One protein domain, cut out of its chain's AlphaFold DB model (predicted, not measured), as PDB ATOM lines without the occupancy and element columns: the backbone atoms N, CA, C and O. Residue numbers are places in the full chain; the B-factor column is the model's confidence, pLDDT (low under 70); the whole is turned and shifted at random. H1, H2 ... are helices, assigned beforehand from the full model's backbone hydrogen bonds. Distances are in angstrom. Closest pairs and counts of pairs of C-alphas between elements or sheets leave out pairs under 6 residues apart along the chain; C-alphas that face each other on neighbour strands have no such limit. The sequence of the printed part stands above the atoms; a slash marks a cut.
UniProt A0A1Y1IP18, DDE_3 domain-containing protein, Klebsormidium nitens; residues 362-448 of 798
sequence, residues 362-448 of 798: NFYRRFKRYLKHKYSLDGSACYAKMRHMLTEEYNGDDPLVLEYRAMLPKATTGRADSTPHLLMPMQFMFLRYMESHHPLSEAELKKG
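Overview. This is residues 362 to 448 of the 798 residues of the protein "DDE_3 domain-containing protein" of Klebsormidium nitens (UniProt A0A1Y1IP18). Four crossed helices, H4, H1, H2 and H3 in order, make a loose ring, and a tail, residues 440 to 448 with little H5, sticks out at one end. The printed part has 87 residues with five named helices, H1 to H5, all helix. It is only just loose, close to compact (radius of gyration of the C-alphas 14.5 A), spanning 49 by 28 by 17 A.

Along the chain. H1, residues 362 to 374, begins at C-alpha (11.411, -7.599, -30.080) and is 18.1 A long; H4, 424 to 436, 18.2 A; H2, 379 to 390, 16.5 A; H3, 399 to 407, 12.6 A; H5, 442 to 446, 6.1 A, ends at (-13.798, -10.728, -17.760).

Arrangement. H1 touches H4 (C-alphas of Tyr 370 and Phe 430, the closest, 5.9 A) at a steep tilt of 42 degrees, the same way. With residues 368 to 372 alone it touches H2 (Lys 372 and Cys 382, 6.4 A; 59 degrees, steep, opposite ways). H2, with residues 385 to 390 alone, touches H3 (Met 389 and Arg 405, 5.3 A). H3 and H4 are close but not clearly touching. Every O i to N i+4 pair is within hydrogen-bond range in H1, H3, H4 and H5; in H2, 7 of 8.

Size, cuts and confidence. The printed part has no cut. The link H3 to H4 is long. pLDDT is under 70 at residues 412 to 415 and 438 to 448.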
ATOM      1  N   ASN A 362      12.518  -6.883 -30.716       84.19
ATOM      2  CA  ASN A 362      11.411  -7.599 -30.080       84.19
ATOM      3  C   ASN A 362      11.746  -9.031 -29.663       84.19
ATOM      4  O   ASN A 362      11.086  -9.515 -28.741       84.19
ATOM      5  N   PHE A 363      12.737  -9.685 -30.278       86.56
ATOM      6  CA  PHE A 363      13.084 -11.085 -30.018       86.56
ATOM      7  C   PHE A 363      13.327 -11.337 -28.531       86.56
ATOM      8  O   PHE A 363      12.583 -12.089 -27.908       86.56
ATOM      9  N   TYR A 364      14.260 -10.596 -27.927       84.19
ATOM     10  CA  TYR A 364      14.582 -10.719 -26.505       84.19
ATOM     11  C   TYR A 364      13.346 -10.569 -25.604       84.19
ATOM     12  O   TYR A 364      13.134 -11.335 -24.668       84.19
ATOM     13  N   ARG A 365      12.469  -9.599 -25.903       80.00
ATOM     14  CA  ARG A 365      11.248  -9.368 -25.117       80.00
ATOM     15  C   ARG A 365      10.259 -10.525 -25.254       80.00
ATOM     16  O   ARG A 365       9.618 -10.892 -24.270       80.00
ATOM     17  N   ARG A 366      10.095 -11.047 -26.472       87.12
ATOM     18  CA  ARG A 366       9.211 -12.181 -26.771       87.12
ATOM     19  C   ARG A 366       9.734 -13.441 -26.085       87.12
ATOM     20  O   ARG A 366       8.966 -14.067 -25.365       87.12
ATOM     21  N   PHE A 367      11.035 -13.702 -26.181       87.94
ATOM     22  CA  PHE A 367      11.687 -14.841 -25.544       87.94
ATOM     23  C   PHE A 367      11.589 -14.777 -24.012       87.94
ATOM     24  O   PHE A 367      11.108 -15.717 -23.387       87.94
ATOM     25  N   LYS A 368      11.882 -13.616 -23.404       86.44
ATOM     26  CA  LYS A 368      11.688 -13.391 -21.959       86.44
ATOM     27  C   LYS A 368      10.256 -13.678 -21.516       86.44
ATOM     28  O   LYS A 368      10.022 -14.286 -20.476       86.44
ATOM     29  N   ARG A 369       9.276 -13.188 -22.282       84.62
ATOM     30  CA  ARG A 369       7.856 -13.379 -21.964       84.62
ATOM     31  C   ARG A 369       7.451 -14.845 -22.079       84.62
ATOM     32  O   ARG A 369       6.704 -15.308 -21.226       84.62
ATOM     33  N   TYR A 370       7.937 -15.531 -23.108       87.50
ATOM     34  CA  TYR A 370       7.720 -16.955 -23.317       87.50
ATOM     35  C   TYR A 370       8.278 -17.773 -22.148       87.50
ATOM     36  O   TYR A 370       7.505 -18.463 -21.495       87.50
ATOM     37  N   LEU A 371       9.558 -17.600 -21.793       88.50
ATOM     38  CA  LEU A 371      10.188 -18.329 -20.683       88.50
ATOM     39  C   LEU A 371       9.492 -18.070 -19.345       88.50
ATOM     40  O   LEU A 371       9.221 -18.998 -18.591       88.50
ATOM     41  N   LYS A 372       9.157 -16.804 -19.070       86.31
ATOM     42  CA  LYS A 372       8.418 -16.434 -17.861       86.31
ATOM     43  C   LYS A 372       7.069 -17.154 -17.765       86.31
ATOM     44  O   LYS A 372       6.661 -17.499 -16.665       86.31
ATOM     45  N   HIS A 373       6.365 -17.324 -18.884       83.75
ATOM     46  CA  HIS A 373       5.054 -17.966 -18.883       83.75
ATOM     47  C   HIS A 373       5.143 -19.493 -18.892       83.75
ATOM     48  O   HIS A 373       4.380 -20.141 -18.194       83.75
ATOM     49  N   LYS A 374       6.065 -20.066 -19.671       86.81
ATOM     50  CA  LYS A 374       6.225 -21.518 -19.798       86.81
ATOM     51  C   LYS A 374       6.783 -22.174 -18.541       86.81
ATOM     52  O   LYS A 374       6.347 -23.258 -18.189       86.81
ATOM     53  N   TYR A 375       7.700 -21.498 -17.857       88.06
ATOM     54  CA  TYR A 375       8.422 -22.061 -16.713       88.06
ATOM     55  C   TYR A 375       8.143 -21.316 -15.400       88.06
ATOM     56  O   TYR A 375       8.885 -21.476 -14.437       88.06
ATOM     57  N   SER A 376       7.127 -20.444 -15.364       84.44
ATOM     58  CA  SER A 376       6.731 -19.666 -14.174       84.44
ATOM     59  C   SER A 376       7.874 -18.899 -13.484       84.44
ATOM     60  O   SER A 376       7.828 -18.620 -12.289       84.44
ATOM     61  N   LEU A 377       8.907 -18.514 -14.243       84.25
ATOM     62  CA  LEU A 377      10.100 -17.859 -13.707       84.25
ATOM     63  C   LEU A 377       9.818 -16.415 -13.277       84.25
ATOM     64  O   LEU A 377       9.137 -15.646 -13.972       84.25
ATOM     65  N   ASP A 378      10.440 -15.980 -12.181       83.00
ATOM     66  CA  ASP A 378      10.445 -14.564 -11.836       83.00
ATOM     67  C   ASP A 378      11.266 -13.729 -12.850       83.00
ATOM     68  O   ASP A 378      12.008 -14.229 -13.703       83.00
ATOM     69  N   GLY A 379      11.106 -12.404 -12.802       74.25
ATOM     70  CA  GLY A 379      11.738 -11.517 -13.779       74.25
ATOM     71  C   GLY A 379      13.270 -11.438 -13.707       74.25
ATOM     72  O   GLY A 379      13.868 -11.052 -14.718       74.25
ATOM     73  N   SER A 380      13.861 -11.753 -12.549       77.25
ATOM     74  CA  SER A 380      15.304 -11.744 -12.278       77.25
ATOM     75  C   SER A 380      15.944 -13.068 -12.697       77.25
ATOM     76  O   SER A 380      16.878 -13.064 -13.497       77.25
ATOM     77  N   ALA A 381      15.367 -14.196 -12.274       82.19
ATOM     78  CA  ALA A 381      15.774 -15.544 -12.654       82.19
ATOM     79  C   ALA A 381      15.722 -15.738 -14.176       82.19
ATOM     80  O   ALA A 381      16.680 -16.209 -14.787       82.19
ATOM     81  N   CYS A 382      14.650 -15.267 -14.821       85.62
ATOM     82  CA  CYS A 382      14.543 -15.283 -16.278       85.62
ATOM     83  C   CYS A 382      15.662 -14.462 -16.950       85.62
ATOM     84  O   CYS A 382      16.220 -14.879 -17.960       85.62
ATOM     85  N   TYR A 383      16.031 -13.307 -16.380       80.62
ATOM     86  CA  TYR A 383      17.112 -12.471 -16.911       80.62
ATOM     87  C   TYR A 383      18.487 -13.135 -16.770       80.62
ATOM     88  O   TYR A 383      19.288 -13.060 -17.699       80.62
ATOM     89  N   ALA A 384      18.752 -13.786 -15.634       83.50
ATOM     90  CA  ALA A 384      19.990 -14.521 -15.399       83.50
ATOM     91  C   ALA A 384      20.142 -15.675 -16.402       83.50
ATOM     92  O   ALA A 384      21.120 -15.710 -17.147       83.50
ATOM     93  N   LYS A 385      19.121 -16.534 -16.519       87.25
ATOM     94  CA  LYS A 385      19.129 -17.667 -17.458       87.25
ATOM     95  C   LYS A 385      19.266 -17.216 -18.914       87.25
ATOM     96  O   LYS A 385      20.122 -17.719 -19.630       87.25
ATOM     97  N   MET A 386      18.514 -16.198 -19.347       85.75
ATOM     98  CA  MET A 386      18.647 -15.656 -20.709       85.75
ATOM     99  C   MET A 386      20.031 -15.076 -21.000       85.75
ATOM    100  O   MET A 386      20.491 -15.148 -22.137       85.75
ATOM    101  N   ARG A 387      20.692 -14.478 -20.001       84.44
ATOM    102  CA  ARG A 387      22.064 -13.994 -20.169       84.44
ATOM    103  C   ARG A 387      22.986 -15.163 -20.499       84.44
ATOM    104  O   ARG A 387      23.693 -15.078 -21.492       84.44
ATOM    105  N   HIS A 388      22.900 -16.253 -19.739       85.56
ATOM    106  CA  HIS A 388      23.656 -17.476 -20.009       85.56
ATOM    107  C   HIS A 388      23.279 -18.136 -21.339       85.56
ATOM    108  O   HIS A 388      24.138 -18.702 -21.999       85.56
ATOM    109  N   MET A 389      22.027 -18.023 -21.794       86.25
ATOM    110  CA  MET A 389      21.619 -18.538 -23.108       86.25
ATOM    111  C   MET A 389      22.241 -17.772 -24.285       86.25
ATOM    112  O   MET A 389      22.437 -18.345 -25.349       86.25
ATOM    113  N   LEU A 390      22.539 -16.480 -24.118       81.81
ATOM    114  CA  LEU A 390      22.964 -15.592 -25.208       81.81
ATOM    115  C   LEU A 390      24.471 -15.269 -25.207       81.81
ATOM    116  O   LEU A 390      24.940 -14.609 -26.135       81.81
ATOM    117  N   THR A 391      25.224 -15.679 -24.179       78.94
ATOM    118  CA  THR A 391      26.689 -15.501 -24.109       78.94
ATOM    119  C   THR A 391      27.430 -16.450 -25.049       78.94
ATOM    120  O   THR A 391      26.895 -17.482 -25.442       78.94
ATOM    121  N   GLU A 392      28.674 -16.117 -25.402       78.00
ATOM    122  CA  GLU A 392      29.539 -16.987 -26.223       78.00
ATOM    123  C   GLU A 392      29.779 -18.323 -25.521       78.00
ATOM    124  O   GLU A 392      29.425 -19.378 -26.040       78.00
ATOM    125  N   GLU A 393      30.242 -18.259 -24.278       78.50
ATOM    126  CA  GLU A 393      30.566 -19.428 -23.467       78.50
ATOM    127  C   GLU A 393      29.607 -19.545 -22.277       78.50
ATOM    128  O   GLU A 393      29.084 -18.550 -21.754       78.50
ATOM    129  N   TYR A 394      29.334 -20.786 -21.883       83.25
ATOM    130  CA  TYR A 394      28.560 -21.130 -20.698       83.25
ATOM    131  C   TYR A 394      29.059 -22.477 -20.172       83.25
ATOM    132  O   TYR A 394      28.890 -23.486 -20.846       83.25
ATOM    133  N   ASN A 395      29.651 -22.463 -18.978       82.75
ATOM    134  CA  ASN A 395      30.256 -23.637 -18.332       82.75
ATOM    135  C   ASN A 395      29.368 -24.207 -17.211       82.75
ATOM    136  O   ASN A 395      29.868 -24.865 -16.308       82.75
ATOM    137  N   GLY A 396      28.076 -23.871 -17.211       86.88
ATOM    138  CA  GLY A 396      27.116 -24.413 -16.251       86.88
ATOM    139  C   GLY A 396      26.320 -25.580 -16.830       86.88
ATOM    140  O   GLY A 396      26.381 -25.863 -18.024       86.88
ATOM    141  N   ASP A 397      25.537 -26.217 -15.971       88.81
ATOM    142  CA  ASP A 397      24.807 -27.463 -16.213       88.81
ATOM    143  C   ASP A 397      23.279 -27.286 -16.259       88.81
ATOM    144  O   ASP A 397      22.541 -28.261 -16.358       88.81
ATOM    145  N   ASP A 398      22.783 -26.044 -16.220       90.50
ATOM    146  CA  ASP A 398      21.350 -25.741 -16.199       90.50
ATOM    147  C   ASP A 398      20.648 -26.299 -17.455       90.50
ATOM    148  O   ASP A 398      20.856 -25.766 -18.557       90.50
ATOM    149  N   PRO A 399      19.781 -27.326 -17.323       91.06
ATOM    150  CA  PRO A 399      19.224 -28.035 -18.476       91.06
ATOM    151  C   PRO A 399      18.432 -27.119 -19.411       91.06
ATOM    152  O   PRO A 399      18.506 -27.241 -20.631       91.06
ATOM    153  N   LEU A 400      17.729 -26.135 -18.837       90.69
ATOM    154  CA  LEU A 400      16.945 -25.163 -19.593       90.69
ATOM    155  C   LEU A 400      17.847 -24.242 -20.423       90.69
ATOM    156  O   LEU A 400      17.504 -23.863 -21.544       90.69
ATOM    157  N   VAL A 401      18.991 -23.842 -19.864       88.81
ATOM    158  CA  VAL A 401      19.970 -23.019 -20.580       88.81
ATOM    159  C   VAL A 401      20.584 -23.821 -21.721       88.81
ATOM    160  O   VAL A 401      20.671 -23.293 -22.828       88.81
ATOM    161  N   LEU A 402      20.964 -25.076 -21.482       89.75
ATOM    162  CA  LEU A 402      21.560 -25.949 -22.495       89.75
ATOM    163  C   LEU A 402      20.595 -26.231 -23.660       89.75
ATOM    164  O   LEU A 402      20.988 -26.058 -24.815       89.75
ATOM    165  N   GLU A 403      19.328 -26.547 -23.368       90.81
ATOM    166  CA  GLU A 403      18.268 -26.769 -24.366       90.81
ATOM    167  C   GLU A 403      18.150 -25.577 -25.332       90.81
ATOM    168  O   GLU A 403      18.318 -25.710 -26.547       90.81
ATOM    169  N   TYR A 404      17.924 -24.371 -24.803       89.75
ATOM    170  CA  TYR A 404      17.727 -23.197 -25.654       89.75
ATOM    171  C   TYR A 404      19.018 -22.684 -26.297       89.75
ATOM    172  O   TYR A 404      18.949 -22.066 -27.359       89.75
ATOM    173  N   ARG A 405      20.194 -22.946 -25.709       88.12
ATOM    174  CA  ARG A 405      21.491 -22.672 -26.359       88.12
ATOM    175  C   ARG A 405      21.724 -23.555 -27.578       88.12
ATOM    176  O   ARG A 405      22.374 -23.094 -28.513       88.12
ATOM    177  N   ALA A 406      21.226 -24.789 -27.564       86.06
ATOM    178  CA  ALA A 406      21.286 -25.675 -28.721       86.06
ATOM    179  C   ALA A 406      20.343 -25.206 -29.842       86.06
ATOM    180  O   ALA A 406      20.707 -25.271 -31.010       86.06
ATOM    181  N   MET A 407      19.167 -24.669 -29.490       86.88
ATOM    182  CA  MET A 407      18.188 -24.156 -30.463       86.88
ATOM    183  C   MET A 407      18.534 -22.775 -31.042       86.88
ATOM    184  O   MET A 407      18.058 -22.421 -32.121       86.88
ATOM    185  N   LEU A 408      19.290 -21.947 -30.316       87.25
ATOM    186  CA  LEU A 408      19.661 -20.611 -30.779       87.25
ATOM    187  C   LEU A 408      20.669 -20.707 -31.935       87.25
ATOM    188  O   LEU A 408      21.702 -21.362 -31.786       87.25
ATOM    189  N   PRO A 409      20.438 -20.001 -33.058       83.19
ATOM    190  CA  PRO A 409      21.395 -19.990 -34.154       83.19
ATOM    191  C   PRO A 409      22.708 -19.361 -33.681       83.19
ATOM    192  O   PRO A 409      22.695 -18.371 -32.944       83.19
ATOM    193  N   LYS A 410      23.846 -19.924 -34.096       79.38
ATOM    194  CA  LYS A 410      25.182 -19.438 -33.726       79.38
ATOM    195  C   LYS A 410      25.877 -18.831 -34.939       79.38
ATOM    196  O   LYS A 410      25.937 -19.443 -35.998       79.38
ATOM    197  N   ALA A 411      26.423 -17.632 -34.767       73.44
ATOM    198  CA  ALA A 411      27.303 -17.004 -35.740       73.44
ATOM    199  C   ALA A 411      28.682 -17.688 -35.738       73.44
ATOM    200  O   ALA A 411      29.049 -18.356 -34.772       73.44
ATOM    201  N   THR A 412      29.502 -17.428 -36.760       66.38
ATOM    202  CA  THR A 412      30.887 -17.940 -36.869       66.38
ATOM    203  C   THR A 412      31.755 -17.601 -35.650       66.38
ATOM    204  O   THR A 412      32.718 -18.296 -35.358       66.38
ATOM    205  N   THR A 413      31.408 -16.545 -34.910       59.72
ATOM    206  CA  THR A 413      32.110 -16.125 -33.688       59.72
ATOM    207  C   THR A 413      31.633 -16.850 -32.420       59.72
ATOM    208  O   THR A 413      32.011 -16.447 -31.329       59.72
ATOM    209  N   GLY A 414      30.718 -17.822 -32.519       65.44
ATOM    210  CA  GLY A 414      30.118 -18.519 -31.371       65.44
ATOM    211  C   GLY A 414      29.006 -17.749 -30.638       65.44
ATOM    212  O   GLY A 414      28.344 -18.308 -29.765       65.44
ATOM    213  N   ARG A 415      28.742 -16.484 -31.000       69.94
ATOM    214  CA  ARG A 415      27.621 -15.681 -30.462       69.94
ATOM    215  C   ARG A 415      26.289 -16.122 -31.043       69.94
ATOM    216  O   ARG A 415      26.237 -16.561 -32.186       69.94
ATOM    217  N   ALA A 416      25.204 -15.878 -30.306       72.19
ATOM    218  CA  ALA A 416      23.857 -15.992 -30.855       72.19
ATOM    219  C   ALA A 416      23.701 -15.094 -32.099       72.19
ATOM    220  O   ALA A 416      23.910 -13.876 -32.033       72.19
ATOM    221  N   ASP A 417      23.341 -15.698 -33.227       79.50
ATOM    222  CA  ASP A 417      23.078 -14.998 -34.472       79.50
ATOM    223  C   ASP A 417      21.759 -14.223 -34.353       79.50
ATOM    224  O   ASP A 417      20.720 -14.739 -33.943       79.50
ATOM    225  N   SER A 418      21.808 -12.939 -34.700       79.56
ATOM    226  CA  SER A 418      20.650 -12.041 -34.656       79.56
ATOM    227  C   SER A 418      19.994 -11.849 -36.024       79.56
ATOM    228  O   SER A 418      19.120 -10.989 -36.192       79.56
ATOM    229  N   THR A 419      20.420 -12.634 -37.012       86.31
ATOM    230  CA  THR A 419      19.917 -12.570 -38.374       86.31
ATOM    231  C   THR A 419      18.429 -12.948 -38.406       86.31
ATOM    232  O   THR A 419      18.039 -13.991 -37.881       86.31
ATOM    233  N   PRO A 420      17.552 -12.113 -39.005       88.00
ATOM    234  CA  PRO A 420      16.108 -12.255 -38.837       88.00
ATOM    235  C   PRO A 420      15.509 -13.612 -39.210       88.00
ATOM    236  O   PRO A 420      14.635 -14.068 -38.482       88.00
ATOM    237  N   HIS A 421      15.939 -14.229 -40.317       89.88
ATOM    238  CA  HIS A 421      15.346 -15.477 -40.815       89.88
ATOM    239  C   HIS A 421      15.653 -16.671 -39.899       89.88
ATOM    240  O   HIS A 421      14.742 -17.427 -39.579       89.88
ATOM    241  N   LEU A 422      16.869 -16.745 -39.350       91.00
ATOM    242  CA  LEU A 422      17.280 -17.785 -38.398       91.00
ATOM    243  C   LEU A 422      16.492 -17.740 -37.078       91.00
ATOM    244  O   LEU A 422      16.305 -18.753 -36.415       91.00
ATOM    245  N   LEU A 423      15.991 -16.563 -36.693       92.00
ATOM    246  CA  LEU A 423      15.187 -16.388 -35.480       92.00
ATOM    247  C   LEU A 423      13.684 -16.620 -35.698       92.00
ATOM    248  O   LEU A 423      12.908 -16.498 -34.742       92.00
ATOM    249  N   MET A 424      13.228 -16.876 -36.929       93.69
ATOM    250  CA  MET A 424      11.799 -17.062 -37.216       93.69
ATOM    251  C   MET A 424      11.211 -18.330 -36.589       93.69
ATOM    252  O   MET A 424      10.180 -18.178 -35.928       93.69
ATOM    253  N   PRO A 425      11.852 -19.516 -36.665       92.94
ATOM    254  CA  PRO A 425      11.311 -20.736 -36.057       92.94
ATOM    255  C   PRO A 425      11.067 -20.584 -34.548       92.94
ATOM    256  O   PRO A 425       9.977 -20.860 -34.045       92.94
ATOM    257  N   MET A 426      12.027 -20.005 -33.816       92.12
ATOM    258  CA  MET A 426      11.853 -19.732 -32.384       92.12
ATOM    259  C   MET A 426      10.734 -18.716 -32.112       92.12
ATOM    260  O   MET A 426       9.949 -18.881 -31.179       92.12
ATOM    261  N   GLN A 427      10.625 -17.653 -32.916       92.62
ATOM    262  CA  GLN A 427       9.536 -16.682 -32.756       92.62
ATOM    263  C   GLN A 427       8.164 -17.285 -33.043       92.62
ATOM    264  O   GLN A 427       7.197 -16.917 -32.373       92.62
ATOM    265  N   PHE A 428       8.086 -18.196 -34.006       94.88
ATOM    266  CA  PHE A 428       6.892 -18.967 -34.307       94.88
ATOM    267  C   PHE A 428       6.505 -19.884 -33.151       94.88
ATOM    268  O   PHE A 428       5.362 -19.829 -32.697       94.88
ATOM    269  N   MET A 429       7.466 -20.608 -32.573       93.12
ATOM    270  CA  MET A 429       7.255 -21.400 -31.359       93.12
ATOM    271  C   MET A 429       6.716 -20.539 -30.205       93.12
ATOM    272  O   MET A 429       5.749 -20.921 -29.542       93.12
ATOM    273  N   PHE A 430       7.278 -19.343 -29.979       91.50
ATOM    274  CA  PHE A 430       6.765 -18.426 -28.952       91.50
ATOM    275  C   PHE A 430       5.316 -18.013 -29.232       91.50
ATOM    276  O   PHE A 430       4.518 -17.905 -28.302       91.50
ATOM    277  N   LEU A 431       4.986 -17.748 -30.500       92.00
ATOM    278  CA  LEU A 431       3.656 -17.319 -30.914       92.00
ATOM    279  C   LEU A 431       2.621 -18.437 -30.734       92.00
ATOM    280  O   LEU A 431       1.592 -18.187 -30.107       92.00
ATOM    281  N   ARG A 432       2.925 -19.657 -31.198       92.00
ATOM    282  CA  ARG A 432       2.079 -20.853 -31.030       92.00
ATOM    283  C   ARG A 432       1.823 -21.177 -29.566       92.00
ATOM    284  O   ARG A 432       0.684 -21.424 -29.176       92.00
ATOM    285  N   TYR A 433       2.866 -21.131 -28.738       90.56
ATOM    286  CA  TYR A 433       2.717 -21.360 -27.303       90.56
ATOM    287  C   TYR A 433       1.798 -20.322 -26.661       90.56
ATOM    288  O   TYR A 433       0.920 -20.659 -25.878       90.56
ATOM    289  N   MET A 434       1.976 -19.046 -27.008       86.00
ATOM    290  CA  MET A 434       1.150 -17.986 -26.441       86.00
ATOM    291  C   MET A 434      -0.322 -18.084 -26.847       86.00
ATOM    292  O   MET A 434      -1.160 -17.716 -26.033       86.00
ATOM    293  N   GLU A 435      -0.629 -18.509 -28.076       85.31
ATOM    294  CA  GLU A 435      -2.015 -18.697 -28.523       85.31
ATOM    295  C   GLU A 435      -2.676 -19.898 -27.836       85.31
ATOM    296  O   GLU A 435      -3.784 -19.757 -27.328       85.31
ATOM    297  N   SER A 436      -1.979 -21.036 -27.759       84.06
ATOM    298  CA  SER A 436      -2.499 -22.268 -27.141       84.06
ATOM    299  C   SER A 436      -2.642 -22.177 -25.619       84.06
ATOM    300  O   SER A 436      -3.611 -22.670 -25.055       84.06
ATOM    301  N   HIS A 437      -1.698 -21.529 -24.939       76.62
ATOM    302  CA  HIS A 437      -1.667 -21.453 -23.480       76.62
ATOM    303  C   HIS A 437      -2.016 -20.037 -23.066       76.62
ATOM    304  O   HIS A 437      -1.114 -19.238 -22.835       76.62
ATOM    305  N   HIS A 438      -3.312 -19.720 -23.024       68.56
ATOM    306  CA  HIS A 438      -3.843 -18.374 -22.825       68.56
ATOM    307  C   HIS A 438      -3.309 -17.745 -21.511       68.56
ATOM    308  O   HIS A 438      -3.854 -18.030 -20.447       68.56
ATOM    309  N   PRO A 439      -2.279 -16.858 -21.511       63.31
ATOM    310  CA  PRO A 439      -1.635 -16.366 -20.281       63.31
ATOM    311  C   PRO A 439      -2.482 -15.425 -19.410       63.31
ATOM    312  O   PRO A 439      -1.930 -14.665 -18.612       63.31
ATOM    313  N   LEU A 440      -3.794 -15.368 -19.625       66.50
ATOM    314  CA  LEU A 440      -4.719 -14.519 -18.882       66.50
ATOM    315  C   LEU A 440      -5.703 -15.405 -18.135       66.50
ATOM    316  O   LEU A 440      -6.352 -16.245 -18.750       66.50
ATOM    317  N   SER A 441      -5.847 -15.154 -16.836       64.12
ATOM    318  CA  SER A 441      -6.898 -15.780 -16.024       64.12
ATOM    319  C   SER A 441      -8.297 -15.372 -16.506       64.12
ATOM    320  O   SER A 441      -8.478 -14.295 -17.086       64.12
ATOM    321  N   GLU A 442      -9.319 -16.171 -16.194       64.38
ATOM    322  CA  GLU A 442     -10.718 -15.828 -16.492       64.38
ATOM    323  C   GLU A 442     -11.133 -14.466 -15.917       64.38
ATOM    324  O   GLU A 442     -11.823 -13.683 -16.567       64.38
ATOM    325  N   ALA A 443     -10.653 -14.126 -14.719       67.12
ATOM    326  CA  ALA A 443     -10.899 -12.826 -14.098       67.12
ATOM    327  C   ALA A 443     -10.266 -11.661 -14.886       67.12
ATOM    328  O   ALA A 443     -10.764 -10.533 -14.861       67.12
ATOM    329  N   GLU A 444      -9.153 -11.900 -15.583       67.50
ATOM    330  CA  GLU A 444      -8.516 -10.915 -16.456       67.50
ATOM    331  C   GLU A 444      -9.235 -10.776 -17.798       67.50
ATOM    332  O   GLU A 444      -9.393  -9.649 -18.277       67.50
ATOM    333  N   LEU A 445      -9.714 -11.887 -18.353       64.38
ATOM    334  CA  LEU A 445     -10.566 -11.925 -19.540       64.38
ATOM    335  C   LEU A 445     -11.891 -11.185 -19.309       64.38
ATOM    336  O   LEU A 445     -12.226 -10.293 -20.086       64.38
ATOM    337  N   LYS A 446     -12.574 -11.444 -18.183       66.56
ATOM    338  CA  LYS A 446     -13.798 -10.728 -17.760       66.56
ATOM    339  C   LYS A 446     -13.570  -9.225 -17.558       66.56
ATOM    340  O   LYS A 446     -14.468  -8.423 -17.784       66.56
ATOM    341  N   LYS A 447     -12.346  -8.809 -17.205       65.12
ATOM    342  CA  LYS A 447     -11.930  -7.389 -17.149       65.12
ATOM    343  C   LYS A 447     -11.586  -6.794 -18.525       65.12
ATOM    344  O   LYS A 447     -11.019  -5.701 -18.590       65.12
ATOM    345  N   GLY A 448     -11.867  -7.507 -19.616       57.31
ATOM    346  CA  GLY A 448     -11.615  -7.070 -20.988       57.31
ATOM    347  C   GLY A 448     -10.136  -7.069 -21.389       57.31
ATOM    348  O   GLY A 448      -9.762  -6.397 -22.354       57.31
TER     349      GLY A 448